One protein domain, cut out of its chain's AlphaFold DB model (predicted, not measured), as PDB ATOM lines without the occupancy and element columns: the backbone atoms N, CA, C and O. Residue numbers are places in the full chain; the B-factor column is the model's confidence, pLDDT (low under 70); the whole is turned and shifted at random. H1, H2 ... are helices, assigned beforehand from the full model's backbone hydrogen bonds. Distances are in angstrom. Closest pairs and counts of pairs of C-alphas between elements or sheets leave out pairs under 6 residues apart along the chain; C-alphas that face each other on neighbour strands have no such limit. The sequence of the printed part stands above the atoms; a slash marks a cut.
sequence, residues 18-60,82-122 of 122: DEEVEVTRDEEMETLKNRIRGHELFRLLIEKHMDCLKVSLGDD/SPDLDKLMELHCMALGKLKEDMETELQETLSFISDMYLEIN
ATOM      1  N   ASP A  18     -42.135 -54.295 -12.668       50.91
ATOM      2  CA  ASP A  18     -41.443 -53.439 -11.697       50.91
ATOM      3  C   ASP A  18     -42.419 -52.745 -10.724       50.91
ATOM      4  O   ASP A  18     -42.143 -52.690  -9.531       50.91
ATOM      5  N   GLU A  19     -43.595 -52.302 -11.190       54.44
ATOM      6  CA  GLU A  19     -44.602 -51.638 -10.335       54.44
ATOM      7  C   GLU A  19     -45.278 -52.607  -9.342       54.44
ATOM      8  O   GLU A  19     -45.552 -52.236  -8.206       54.44
ATOM      9  N   GLU A  20     -45.525 -53.863  -9.727       57.31
ATOM     10  CA  GLU A  20     -46.185 -54.858  -8.859       57.31
ATOM     11  C   GLU A  20     -45.238 -55.377  -7.753       57.31
ATOM     12  O   GLU A  20     -45.658 -55.664  -6.629       57.31
ATOM     13  N   VAL A  21     -43.930 -55.437  -8.036       60.66
ATOM     14  CA  VAL A  21     -42.888 -55.803  -7.059       60.66
ATOM     15  C   VAL A  21     -42.583 -54.652  -6.089       60.66
ATOM     16  O   VAL A  21     -42.248 -54.894  -4.931       60.66
ATOM     17  N   GLU A  22     -42.719 -53.396  -6.520       64.19
ATOM     18  CA  GLU A  22     -42.529 -52.229  -5.648       64.19
ATOM     19  C   GLU A  22     -43.676 -52.078  -4.634       64.19
ATOM     20  O   GLU A  22     -43.420 -51.936  -3.439       64.19
ATOM     21  N   VAL A  23     -44.933 -52.236  -5.074       64.38
ATOM     22  CA  VAL A  23     -46.120 -52.161  -4.196       64.38
ATOM     23  C   VAL A  23     -46.098 -53.237  -3.104       64.38
ATOM     24  O   VAL A  23     -46.377 -52.949  -1.941       64.38
ATOM     25  N   THR A  24     -45.707 -54.468  -3.441       71.81
ATOM     26  CA  THR A  24     -45.631 -55.572  -2.464       71.81
ATOM     27  C   THR A  24     -44.563 -55.339  -1.394       71.81
ATOM     28  O   THR A  24     -44.781 -55.645  -0.221       71.81
ATOM     29  N   ARG A  25     -43.430 -54.732  -1.757       78.75
ATOM     30  CA  ARG A  25     -42.362 -54.395  -0.807       78.75
ATOM     31  C   ARG A  25     -42.785 -53.318   0.191       78.75
ATOM     32  O   ARG A  25     -42.414 -53.393   1.365       78.75
ATOM     33  N   ASP A  26     -43.539 -52.324  -0.262       83.56
ATOM     34  CA  ASP A  26     -44.040 -51.256   0.605       83.56
ATOM     35  C   ASP A  26     -45.074 -51.790   1.607       83.56
ATOM     36  O   ASP A  26     -45.015 -51.462   2.795       83.56
ATOM     37  N   GLU A  27     -45.958 -52.691   1.172       85.81
ATOM     38  CA  GLU A  27     -46.909 -53.381   2.052       85.81
ATOM     39  C   GLU A  27     -46.197 -54.237   3.117       85.81
ATOM     40  O   GLU A  27     -46.522 -54.174   4.310       85.81
ATOM     41  N   GLU A  28     -45.173 -55.000   2.727       87.94
ATOM     42  CA  GLU A  28     -44.335 -55.767   3.658       87.94
ATOM     43  C   GLU A  28     -43.602 -54.860   4.660       87.94
ATOM     44  O   GLU A  28     -43.510 -55.172   5.850       87.94
ATOM     45  N   MET A  29     -43.119 -53.699   4.212       88.81
ATOM     46  CA  MET A  29     -42.474 -52.734   5.096       88.81
ATOM     47  C   MET A  29     -43.456 -52.144   6.113       88.81
ATOM     48  O   MET A  29     -43.112 -52.019   7.291       88.81
ATOM     49  N   GLU A  30     -44.669 -51.784   5.693       89.94
ATOM     50  CA  GLU A  30     -45.683 -51.231   6.594       89.94
ATOM     51  C   GLU A  30     -46.183 -52.265   7.607       89.94
ATOM     52  O   GLU A  30     -46.311 -51.963   8.797       89.94
ATOM     53  N   THR A  31     -46.373 -53.521   7.196       88.56
ATOM     54  CA  THR A  31     -46.709 -54.599   8.143       88.56
ATOM     55  C   THR A  31     -45.599 -54.820   9.173       88.56
ATOM     56  O   THR A  31     -45.890 -54.968  10.365       88.56
ATOM     57  N   LEU A  32     -44.327 -54.755   8.762       88.81
ATOM     58  CA  LEU A  32     -43.190 -54.841   9.676       88.81
ATOM     59  C   LEU A  32     -43.124 -53.644  10.636       88.81
ATOM     60  O   LEU A  32     -42.955 -53.841  11.840       88.81
ATOM     61  N   LYS A  33     -43.299 -52.414  10.139       90.69
ATOM     62  CA  LYS A  33     -43.357 -51.200  10.973       90.69
ATOM     63  C   LYS A  33     -44.461 -51.301  12.019       90.69
ATOM     64  O   LYS A  33     -44.214 -51.003  13.184       90.69
ATOM     65  N   ASN A  34     -45.648 -51.760  11.630       91.31
ATOM     66  CA  ASN A  34     -46.770 -51.951  12.548       91.31
ATOM     67  C   ASN A  34     -46.460 -53.011  13.606       91.31
ATOM     68  O   ASN A  34     -46.757 -52.813  14.782       91.31
ATOM     69  N   ARG A  35     -45.781 -54.097  13.222       91.62
ATOM     70  CA  ARG A  35     -45.333 -55.124  14.166       91.62
ATOM     71  C   ARG A  35     -44.308 -54.590  15.168       91.62
ATOM     72  O   ARG A  35     -44.411 -54.903  16.348       91.62
ATOM     73  N   ILE A  36     -43.355 -53.773  14.716       91.69
ATOM     74  CA  ILE A  36     -42.371 -53.111  15.587       91.69
ATOM     75  C   ILE A  36     -43.078 -52.132  16.532       91.69
ATOM     76  O   ILE A  36     -42.850 -52.184  17.734       91.69
ATOM     77  N   ARG A  37     -43.968 -51.275  16.013       91.69
ATOM     78  CA  ARG A  37     -44.722 -50.285  16.807       91.69
ATOM     79  C   ARG A  37     -45.631 -50.933  17.852       91.69
ATOM     80  O   ARG A  37     -45.771 -50.401  18.948       91.69
ATOM     81  N   GLY A  38     -46.239 -52.070  17.515       89.19
ATOM     82  CA  GLY A  38     -47.099 -52.846  18.410       89.19
ATOM     83  C   GLY A  38     -46.348 -53.737  19.404       89.19
ATOM     84  O   GLY A  38     -46.989 -54.424  20.194       89.19
ATOM     85  N   HIS A  39     -45.014 -53.765  19.369       92.62
ATOM     86  CA  HIS A  39     -44.213 -54.599  20.259       92.62
ATOM     87  C   HIS A  39     -44.202 -54.041  21.692       92.62
ATOM     88  O   HIS A  39     -44.066 -52.836  21.897       92.62
ATOM     89  N   GLU A  40     -44.260 -54.908  22.706       92.94
ATOM     90  CA  GLU A  40     -44.315 -54.504  24.123       92.94
ATOM     91  C   GLU A  40     -43.128 -53.621  24.552       92.94
ATOM     92  O   GLU A  40     -43.296 -52.628  25.261       92.94
ATOM     93  N   LEU A  41     -41.932 -53.929  24.044       93.62
ATOM     94  CA  LEU A  41     -40.710 -53.159  24.286       93.62
ATOM     95  C   LEU A  41     -40.596 -51.869  23.458       93.62
ATOM     96  O   LEU A  41     -39.672 -51.098  23.693       93.62
ATOM     97  N   PHE A  42     -41.490 -51.597  22.499       94.69
ATOM     98  CA  PHE A  42     -41.372 -50.409  21.644       94.69
ATOM     99  C   PHE A  42     -41.430 -49.113  22.452       94.69
ATOM    100  O   PHE A  42     -40.624 -48.212  22.240       94.69
ATOM    101  N   ARG A  43     -42.320 -49.043  23.447       93.06
ATOM    102  CA  ARG A  43     -42.397 -47.886  24.348       93.06
ATOM    103  C   ARG A  43     -41.103 -47.690  25.141       93.06
ATOM    104  O   ARG A  43     -40.597 -46.575  25.195       93.06
ATOM    105  N   LEU A  44     -40.568 -48.769  25.715       94.69
ATOM    106  CA  LEU A  44     -39.315 -48.733  26.474       94.69
ATOM    107  C   LEU A  44     -38.137 -48.314  25.585       94.69
ATOM    108  O   LEU A  44     -37.275 -47.554  26.014       94.69
ATOM    109  N   LEU A  45     -38.112 -48.780  24.336       95.94
ATOM    110  CA  LEU A  45     -37.092 -48.408  23.367       95.94
ATOM    111  C   LEU A  45     -37.071 -46.892  23.120       95.94
ATOM    112  O   LEU A  45     -36.002 -46.284  23.146       95.94
ATOM    113  N   ILE A  46     -38.245 -46.285  22.917       94.75
ATOM    114  CA  ILE A  46     -38.376 -44.833  22.742       94.75
ATOM    115  C   ILE A  46     -37.926 -44.094  24.003       94.75
ATOM    116  O   ILE A  46     -37.149 -43.152  23.904       94.75
ATOM    117  N   GLU A  47     -38.341 -44.544  25.187       94.31
ATOM    118  CA  GLU A  47     -37.914 -43.949  26.458       94.31
ATOM    119  C   GLU A  47     -36.385 -43.952  26.606       94.31
ATOM    120  O   GLU A  47     -35.787 -42.917  26.893       94.31
ATOM    121  N   LYS A  48     -35.730 -45.085  26.321       94.44
ATOM    122  CA  LYS A  48     -34.264 -45.193  26.351       94.44
ATOM    123  C   LYS A  48     -33.588 -44.275  25.338       94.44
ATOM    124  O   LYS A  48     -32.542 -43.711  25.636       94.44
ATOM    125  N   HIS A  49     -34.182 -44.108  24.159       95.06
ATOM    126  CA  HIS A  49     -33.673 -43.173  23.164       95.06
ATOM    127  C   HIS A  49     -33.772 -41.720  23.653       95.06
ATOM    128  O   HIS A  49     -32.811 -40.965  23.524       95.06
ATOM    129  N   MET A  50     -34.895 -41.349  24.277       91.69
ATOM    130  CA  MET A  50     -35.075 -40.020  24.867       91.69
ATOM    131  C   MET A  50     -34.095 -39.761  26.011       91.69
ATOM    132  O   MET A  50     -33.578 -38.655  26.131       91.69
ATOM    133  N   ASP A  51     -33.798 -40.769  26.829       92.12
ATOM    134  CA  ASP A  51     -32.795 -40.650  27.886       92.12
ATOM    135  C   ASP A  51     -31.400 -40.321  27.340       92.12
ATOM    136  O   ASP A  51     -30.723 -39.465  27.902       92.12
ATOM    137  N   CYS A  52     -30.979 -40.938  26.231       93.81
ATOM    138  CA  CYS A  52     -29.724 -40.568  25.569       93.81
ATOM    139  C   CYS A  52     -29.728 -39.097  25.124       93.81
ATOM    140  O   CYS A  52     -28.737 -38.392  25.308       93.81
ATOM    141  N   LEU A  53     -30.846 -38.619  24.563       90.81
ATOM    142  CA  LEU A  53     -30.971 -37.224  24.134       90.81
ATOM    143  C   LEU A  53     -30.853 -36.259  25.321       90.81
ATOM    144  O   LEU A  53     -30.096 -35.294  25.233       90.81
ATOM    145  N   LYS A  54     -31.511 -36.548  26.450       90.12
ATOM    146  CA  LYS A  54     -31.437 -35.717  27.667       90.12
ATOM    147  C   LYS A  54     -30.005 -35.535  28.172       90.12
ATOM    148  O   LYS A  54     -29.623 -34.422  28.509       90.12
ATOM    149  N   VAL A  55     -29.188 -36.593  28.151       88.56
ATOM    150  CA  VAL A  55     -27.768 -36.504  28.548       88.56
ATOM    151  C   VAL A  55     -26.998 -35.515  27.660       88.56
ATOM    152  O   VAL A  55     -26.133 -34.797  28.149       88.56
ATOM    153  N   SER A  56     -27.319 -35.448  26.363       79.81
ATOM    154  CA  SER A  56     -26.633 -34.555  25.416       79.81
ATOM    155  C   SER A  56     -27.137 -33.109  25.406       79.81
ATOM    156  O   SER A  56     -26.354 -32.199  25.144       79.81
ATOM    157  N   LEU A  57     -28.432 -32.899  25.645       81.94
ATOM    158  CA  LEU A  57     -29.077 -31.585  25.571       81.94
ATOM    159  C   LEU A  57     -29.094 -30.853  26.922       81.94
ATOM    160  O   LEU A  57     -29.351 -29.656  26.945       81.94
ATOM    161  N   GLY A  58     -28.785 -31.543  28.026       68.62
ATOM    162  CA  GLY A  58     -28.977 -31.009  29.374       68.62
ATOM    163  C   GLY A  58     -30.461 -30.933  29.755       68.62
ATOM    164  O   GLY A  58     -31.341 -31.287  28.972       68.62
ATOM    165  N   ASP A  59     -30.747 -30.465  30.971       64.19
ATOM    166  CA  ASP A  59     -32.114 -30.317  31.502       64.19
ATOM    167  C   ASP A  59     -32.848 -29.070  30.957       64.19
ATOM    168  O   ASP A  59     -33.707 -28.504  31.634       64.19
ATOM    169  N   ASP A  60     -32.516 -28.603  29.750       59.03
ATOM    170  CA  ASP A  60     -33.241 -27.499  29.124       59.03
ATOM    171  C   ASP A  60     -34.670 -27.974  28.786       59.03
ATOM    172  O   ASP A  60     -34.904 -28.674  27.799       59.03
ATOM    173  N   SER A  82     -42.442 -63.590  17.319       83.00
ATOM    174  CA  SER A  82     -41.212 -63.738  16.531       83.00
ATOM    175  C   SER A  82     -40.013 -63.595  17.450       83.00
ATOM    176  O   SER A  82     -39.685 -62.459  17.793       83.00
ATOM    177  N   PRO A  83     -39.301 -64.692  17.750       89.00
ATOM    178  CA  PRO A  83     -38.135 -64.636  18.627       89.00
ATOM    179  C   PRO A  83     -37.055 -63.685  18.094       89.00
ATOM    180  O   PRO A  83     -36.347 -63.061  18.875       89.00
ATOM    181  N   ASP A  84     -36.957 -63.526  16.770       93.50
ATOM    182  CA  ASP A  84     -36.004 -62.606  16.146       93.50
ATOM    183  C   ASP A  84     -36.347 -61.135  16.414       93.50
ATOM    184  O   ASP A  84     -35.446 -60.339  16.676       93.50
ATOM    185  N   LEU A  85     -37.634 -60.766  16.373       92.38
ATOM    186  CA  LEU A  85     -38.060 -59.401  16.689       92.38
ATOM    187  C   LEU A  85     -37.894 -59.130  18.179       92.38
ATOM    188  O   LEU A  85     -37.352 -58.091  18.534       92.38
ATOM    189  N   ASP A  86     -38.294 -60.077  19.028       92.88
ATOM    190  CA  ASP A  86     -38.135 -59.964  20.477       92.88
ATOM    191  C   ASP A  86     -36.654 -59.728  20.801       92.88
ATOM    192  O   ASP A  86     -36.289 -58.777  21.499       92.88
ATOM    193  N   LYS A  87     -35.768 -60.517  20.174       95.38
ATOM    194  CA  LYS A  87     -34.327 -60.381  20.359       95.38
ATOM    195  C   LYS A  87     -33.777 -59.065  19.833       95.38
ATOM    196  O   LYS A  87     -32.917 -58.467  20.479       95.38
ATOM    197  N   LEU A  88     -34.249 -58.615  18.675       95.19
ATOM    198  CA  LEU A  88     -33.880 -57.320  18.113       95.19
ATOM    199  C   LEU A  88     -34.257 -56.188  19.078       95.19
ATOM    200  O   LEU A  88     -33.419 -55.342  19.388       95.19
ATOM    201  N   MET A  89     -35.489 -56.197  19.590       95.88
ATOM    202  CA  MET A  89     -35.995 -55.179  20.511       95.88
ATOM    203  C   MET A  89     -35.210 -55.165  21.831       95.88
ATOM    204  O   MET A  89     -34.829 -54.089  22.299       95.88
ATOM    205  N   GLU A  90     -34.888 -56.335  22.393       96.38
ATOM    206  CA  GLU A  90     -34.003 -56.465  23.560       96.38
ATOM    207  C   GLU A  90     -32.609 -55.880  23.299       96.38
ATOM    208  O   GLU A  90     -32.108 -55.079  24.091       96.38
ATOM    209  N   LEU A  91     -31.970 -56.284  22.194       97.56
ATOM    210  CA  LEU A  91     -30.619 -55.846  21.833       97.56
ATOM    211  C   LEU A  91     -30.552 -54.333  21.660       97.56
ATOM    212  O   LEU A  91     -29.614 -53.707  22.150       97.56
ATOM    213  N   HIS A  92     -31.560 -53.737  21.027       96.69
ATOM    214  CA  HIS A  92     -31.644 -52.290  20.884       96.69
ATOM    215  C   HIS A  92     -31.813 -51.578  22.230       96.69
ATOM    216  O   HIS A  92     -31.117 -50.593  22.482       96.69
ATOM    217  N   CYS A  93     -32.675 -52.081  23.119       97.06
ATOM    218  CA  CYS A  93     -32.827 -51.506  24.458       97.06
ATOM    219  C   CYS A  93     -31.511 -51.557  25.250       97.06
ATOM    220  O   CYS A  93     -31.139 -50.576  25.892       97.06
ATOM    221  N   MET A  94     -30.789 -52.680  25.180       97.38
ATOM    222  CA  MET A  94     -29.484 -52.832  25.833       97.38
ATOM    223  C   MET A  94     -28.432 -51.896  25.235       97.38
ATOM    224  O   MET A  94     -27.700 -51.254  25.983       97.38
ATOM    225  N   ALA A  95     -28.373 -51.781  23.906       98.12
ATOM    226  CA  ALA A  95     -27.427 -50.903  23.225       98.12
ATOM    227  C   ALA A  95     -27.642 -49.428  23.595       98.12
ATOM    228  O   ALA A  95     -26.674 -48.731  23.884       98.12
ATOM    229  N   LEU A  96     -28.897 -48.963  23.651       97.38
ATOM    230  CA  LEU A  96     -29.214 -47.601  24.096       97.38
ATOM    231  C   LEU A  96     -28.881 -47.384  25.573       97.38
ATOM    232  O   LEU A  96     -28.342 -46.342  25.930       97.38
ATOM    233  N   GLY A  97     -29.160 -48.371  26.430       96.31
ATOM    234  CA  GLY A  97     -28.762 -48.309  27.836       96.31
ATOM    235  C   GLY A  97     -27.253 -48.144  27.993       96.31
ATOM    236  O   GLY A  97     -26.808 -47.266  28.724       96.31
ATOM    237  N   LYS A  98     -26.472 -48.926  27.240       97.94
ATOM    238  CA  LYS A  98     -25.016 -48.834  27.270       97.94
ATOM    239  C   LYS A  98     -24.504 -47.496  26.732       97.94
ATOM    240  O   LYS A  98     -23.656 -46.878  27.362       97.94
ATOM    241  N   LEU A  99     -25.070 -47.025  25.621       97.06
ATOM    242  CA  LEU A  99     -24.748 -45.715  25.056       97.06
ATOM    243  C   LEU A  99     -24.990 -44.588  26.068       97.06
ATOM    244  O   LEU A  99     -24.143 -43.716  26.209       97.06
ATOM    245  N   LYS A 100     -26.116 -44.616  26.791       96.56
ATOM    246  CA  LYS A 100     -26.420 -43.636  27.840       96.56
ATOM    247  C   LYS A 100     -25.350 -43.627  28.938       96.56
ATOM    248  O   LYS A 100     -24.848 -42.560  29.267       96.56
ATOM    249  N   GLU A 101     -25.003 -44.796  29.481       97.56
ATOM    250  CA  GLU A 101     -23.970 -44.918  30.524       97.56
ATOM    251  C   GLU A 101     -22.619 -44.366  30.053       97.56
ATOM    252  O   GLU A 101     -21.945 -43.650  30.794       97.56
ATOM    253  N   ASP A 102     -22.232 -44.682  28.816       97.56
ATOM    254  CA  ASP A 102     -20.972 -44.217  28.237       97.56
ATOM    255  C   ASP A 102     -20.986 -42.684  28.062       97.56
ATOM    256  O   ASP A 102     -20.043 -42.015  28.479       97.56
ATOM    257  N   MET A 103     -22.090 -42.109  27.564       95.88
ATOM    258  CA  MET A 103     -22.262 -40.653  27.438       95.88
ATOM    259  C   MET A 103     -22.207 -39.926  28.791       95.88
ATOM    260  O   MET A 103     -21.558 -38.887  28.902       95.88
ATOM    261  N   GLU A 104     -22.875 -40.452  29.823       95.50
ATOM    262  CA  GLU A 104     -22.846 -39.873  31.176       95.50
ATOM    263  C   GLU A 104     -21.435 -39.921  31.771       95.50
ATOM    264  O   GLU A 104     -20.979 -38.945  32.368       95.50
ATOM    265  N   THR A 105     -20.727 -41.035  31.564       96.56
ATOM    266  CA  THR A 105     -19.353 -41.220  32.045       96.56
ATOM    267  C   THR A 105     -18.405 -40.214  31.391       96.56
ATOM    268  O   THR A 105     -17.708 -39.490  32.098       96.56
ATOM    269  N   GLU A 106     -18.414 -40.110  30.058       96.25
ATOM    270  CA  GLU A 106     -17.556 -39.172  29.318       96.25
ATOM    271  C   GLU A 106     -17.830 -37.708  29.701       96.25
ATOM    272  O   GLU A 106     -16.901 -36.905  29.868       96.25
ATOM    273  N   LEU A 107     -19.106 -37.353  29.886       94.44
ATOM    274  CA  LEU A 107     -19.498 -36.019  30.331       94.44
ATOM    275  C   LEU A 107     -18.982 -35.734  31.748       94.44
ATOM    276  O   LEU A 107     -18.403 -34.674  31.995       94.44
ATOM    277  N   GLN A 108     -19.149 -36.681  32.671       95.31
ATOM    278  CA  GLN A 108     -18.688 -36.543  34.049       95.31
ATOM    279  C   GLN A 108     -17.159 -36.426  34.136       95.31
ATOM    280  O   GLN A 108     -16.654 -35.582  34.878       95.31
ATOM    281  N   GLU A 109     -16.417 -37.227  33.368       97.12
ATOM    282  CA  GLU A 109     -14.952 -37.149  33.291       97.12
ATOM    283  C   GLU A 109     -14.492 -35.779  32.783       97.12
ATOM    284  O   GLU A 109     -13.607 -35.156  33.376       97.12
ATOM    285  N   THR A 110     -15.145 -35.266  31.738       96.19
ATOM    286  CA  THR A 110     -14.850 -33.941  31.179       96.19
ATOM    287  C   THR A 110     -15.108 -32.830  32.199       96.19
ATOM    288  O   THR A 110     -14.270 -31.944  32.376       96.19
ATOM    289  N   LEU A 111     -16.241 -32.877  32.907       94.69
ATOM    290  CA  LEU A 111     -16.574 -31.899  33.946       94.69
ATOM    291  C   LEU A 111     -15.594 -31.946  35.124       94.69
ATOM    292  O   LEU A 111     -15.181 -30.890  35.608       94.69
ATOM    293  N   SER A 112     -15.189 -33.145  35.555       97.12
ATOM    294  CA  SER A 112     -14.174 -33.316  36.600       97.12
ATOM    295  C   SER A 112     -12.846 -32.699  36.171       97.12
ATOM    296  O   SER A 112     -12.289 -31.884  36.900       97.12
ATOM    297  N   PHE A 113     -12.383 -33.016  34.960       97.50
ATOM    298  CA  PHE A 113     -11.138 -32.480  34.418       97.50
ATOM    299  C   PHE A 113     -11.143 -30.945  34.362       97.50
ATOM    300  O   PHE A 113     -10.180 -30.295  34.769       97.50
ATOM    301  N   ILE A 114     -12.243 -30.352  33.888       96.50
ATOM    302  CA  ILE A 114     -12.403 -28.895  33.839       96.50
ATOM    303  C   ILE A 114     -12.368 -28.299  35.253       96.50
ATOM    304  O   ILE A 114     -11.685 -27.299  35.476       96.50
ATOM    305  N   SER A 115     -13.078 -28.906  36.207       95.62
ATOM    306  CA  SER A 115     -13.093 -28.465  37.607       95.62
ATOM    307  C   SER A 115     -11.696 -28.483  38.227       95.62
ATOM    308  O   SER A 115     -11.296 -27.503  38.856       95.62
ATOM    309  N   ASP A 116     -10.938 -29.559  38.018       96.62
ATOM    310  CA  ASP A 116      -9.573 -29.695  38.529       96.62
ATOM    311  C   ASP A 116      -8.659 -28.605  37.952       96.62
ATOM    312  O   ASP A 116      -7.949 -27.922  38.691       96.62
ATOM    313  N   MET A 117      -8.762 -28.341  36.647       96.38
ATOM    314  CA  MET A 117      -8.023 -27.257  35.996       96.38
ATOM    315  C   MET A 117      -8.374 -25.877  36.582       96.38
ATOM    316  O   MET A 117      -7.490 -25.042  36.781       96.38
ATOM    317  N   TYR A 118      -9.649 -25.614  36.888       94.75
ATOM    318  CA  TYR A 118     -10.059 -24.358  37.529       94.75
ATOM    319  C   TYR A 118      -9.522 -24.203  38.957       94.75
ATOM    320  O   TYR A 118      -9.310 -23.070  39.391       94.75
ATOM    321  N   LEU A 119      -9.301 -25.302  39.683       95.12
ATOM    322  CA  LEU A 119      -8.689 -25.281  41.014       95.12
ATOM    323  C   LEU A 119      -7.176 -25.039  40.961       95.12
ATOM    324  O   LEU A 119      -6.630 -24.463  41.892       95.12
ATOM    325  N   GLU A 120      -6.496 -25.463  39.896       93.19
ATOM    326  CA  GLU A 120      -5.056 -25.224  39.732       93.19
ATOM    327  C   GLU A 120      -4.723 -23.773  39.347       93.19
ATOM    328  O   GLU A 120      -3.613 -23.301  39.604       93.19
ATOM    329  N   ILE A 121      -5.661 -23.074  38.702       92.88
ATOM    330  CA  ILE A 121      -5.446 -21.722  38.161       92.88
ATOM    331  C   ILE A 121      -5.930 -20.614  39.120       92.88
ATOM    332  O   ILE A 121      -5.483 -19.471  38.986       92.88
ATOM    333  N   ASN A 122      -6.809 -20.923  40.080       73.25
ATOM    334  CA  ASN A 122      -7.310 -19.982  41.097       73.25
ATOM    335  C   ASN A 122      -6.610 -20.151  42.451       73.25
ATOM    336  O   ASN A 122      -6.458 -19.120  43.149       73.25
TER     337      ASN A 122
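AT A GLANCE: This is residues 18 to 60 and 82 to 122 of the 122 residues of an uncharacterized protein of Daucus carota subsp. sativus (UniProt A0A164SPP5). A long straight helix, H3, has a shorter helix, H2, side by side with part of its length, and a third helix, H1, sticks out at an angle from the corner where H2 and H3 begin, so that H1 and H3 make a wide V. Both ends stand free: residues 18 to 31 of H1 at one end, and residues 108 to 122, of which 108 to 121 belong to H3, at the other. The printed part has 84 residues, with three named helices in the order H1, H2, H3 and no named strand; the class is all helix. It is extended, with a radius of gyration of the C-alphas of 20.5 A and spans of 72 by 29 by 21 A, and the two free ends make much of that length.

HOW THE PARTS SIT: H1, residues 18 to 37, is close to but not clearly touching H2, residues 42 to 57; the closest C-alphas, those of Ile 36 and Phe 42, are 6.7 A apart. Their lines are about perpendicular, at 81 degrees. H1 is also close to but not clearly touching H3, residues 83 to 121; the closest C-alphas, those of Ile 36 and Leu 85, are 7.7 A apart. H1 and H3 run the same way at a steep tilt of 66 degrees. H2 and H3 touch, with 19 pairs of C-alphas within 8 A, the closest being those of Cys 52 and Lys 100 at 5.0 A. They run the same way at a shallow tilt of 15 degrees, and H3 touches H2 with residues 89 to 104 alone. In H1, H2 and H3 every O i to N i+4 pair is within hydrogen-bond range.

IN THESE COORDINATES: H1 begins at C-alpha 18, at (-41.443, -53.439, -11.697), and is 28.9 A long from first to last C-alpha. H2 measures 22.8 A in the same way, from Phe 42 at (-41.372, -50.409, 21.644) to Leu 57. H3, with 39 residues the longest helix, measures 57.4 A from Pro 83 to Ile 121, whose C-alpha is at (-5.446, -21.722, 38.161).

THE WHOLE: The two C-alphas farthest apart, those of Glu 20 and Asn 122, are 72.3 A apart. Without the stretches that stand free, the body has 55 residues and spans 38 by 20 by 13 A. The link from H1 to H2 is tight, with 4 residues. The link from H2 to H3 is across the cut: residues 61 to 81 are not printed, and C-alphas 60 and 82 are 39.2 A apart. The mean pLDDT of the printed part is 89.2, and residues 18 to 23 and 58 to 60 are under 70.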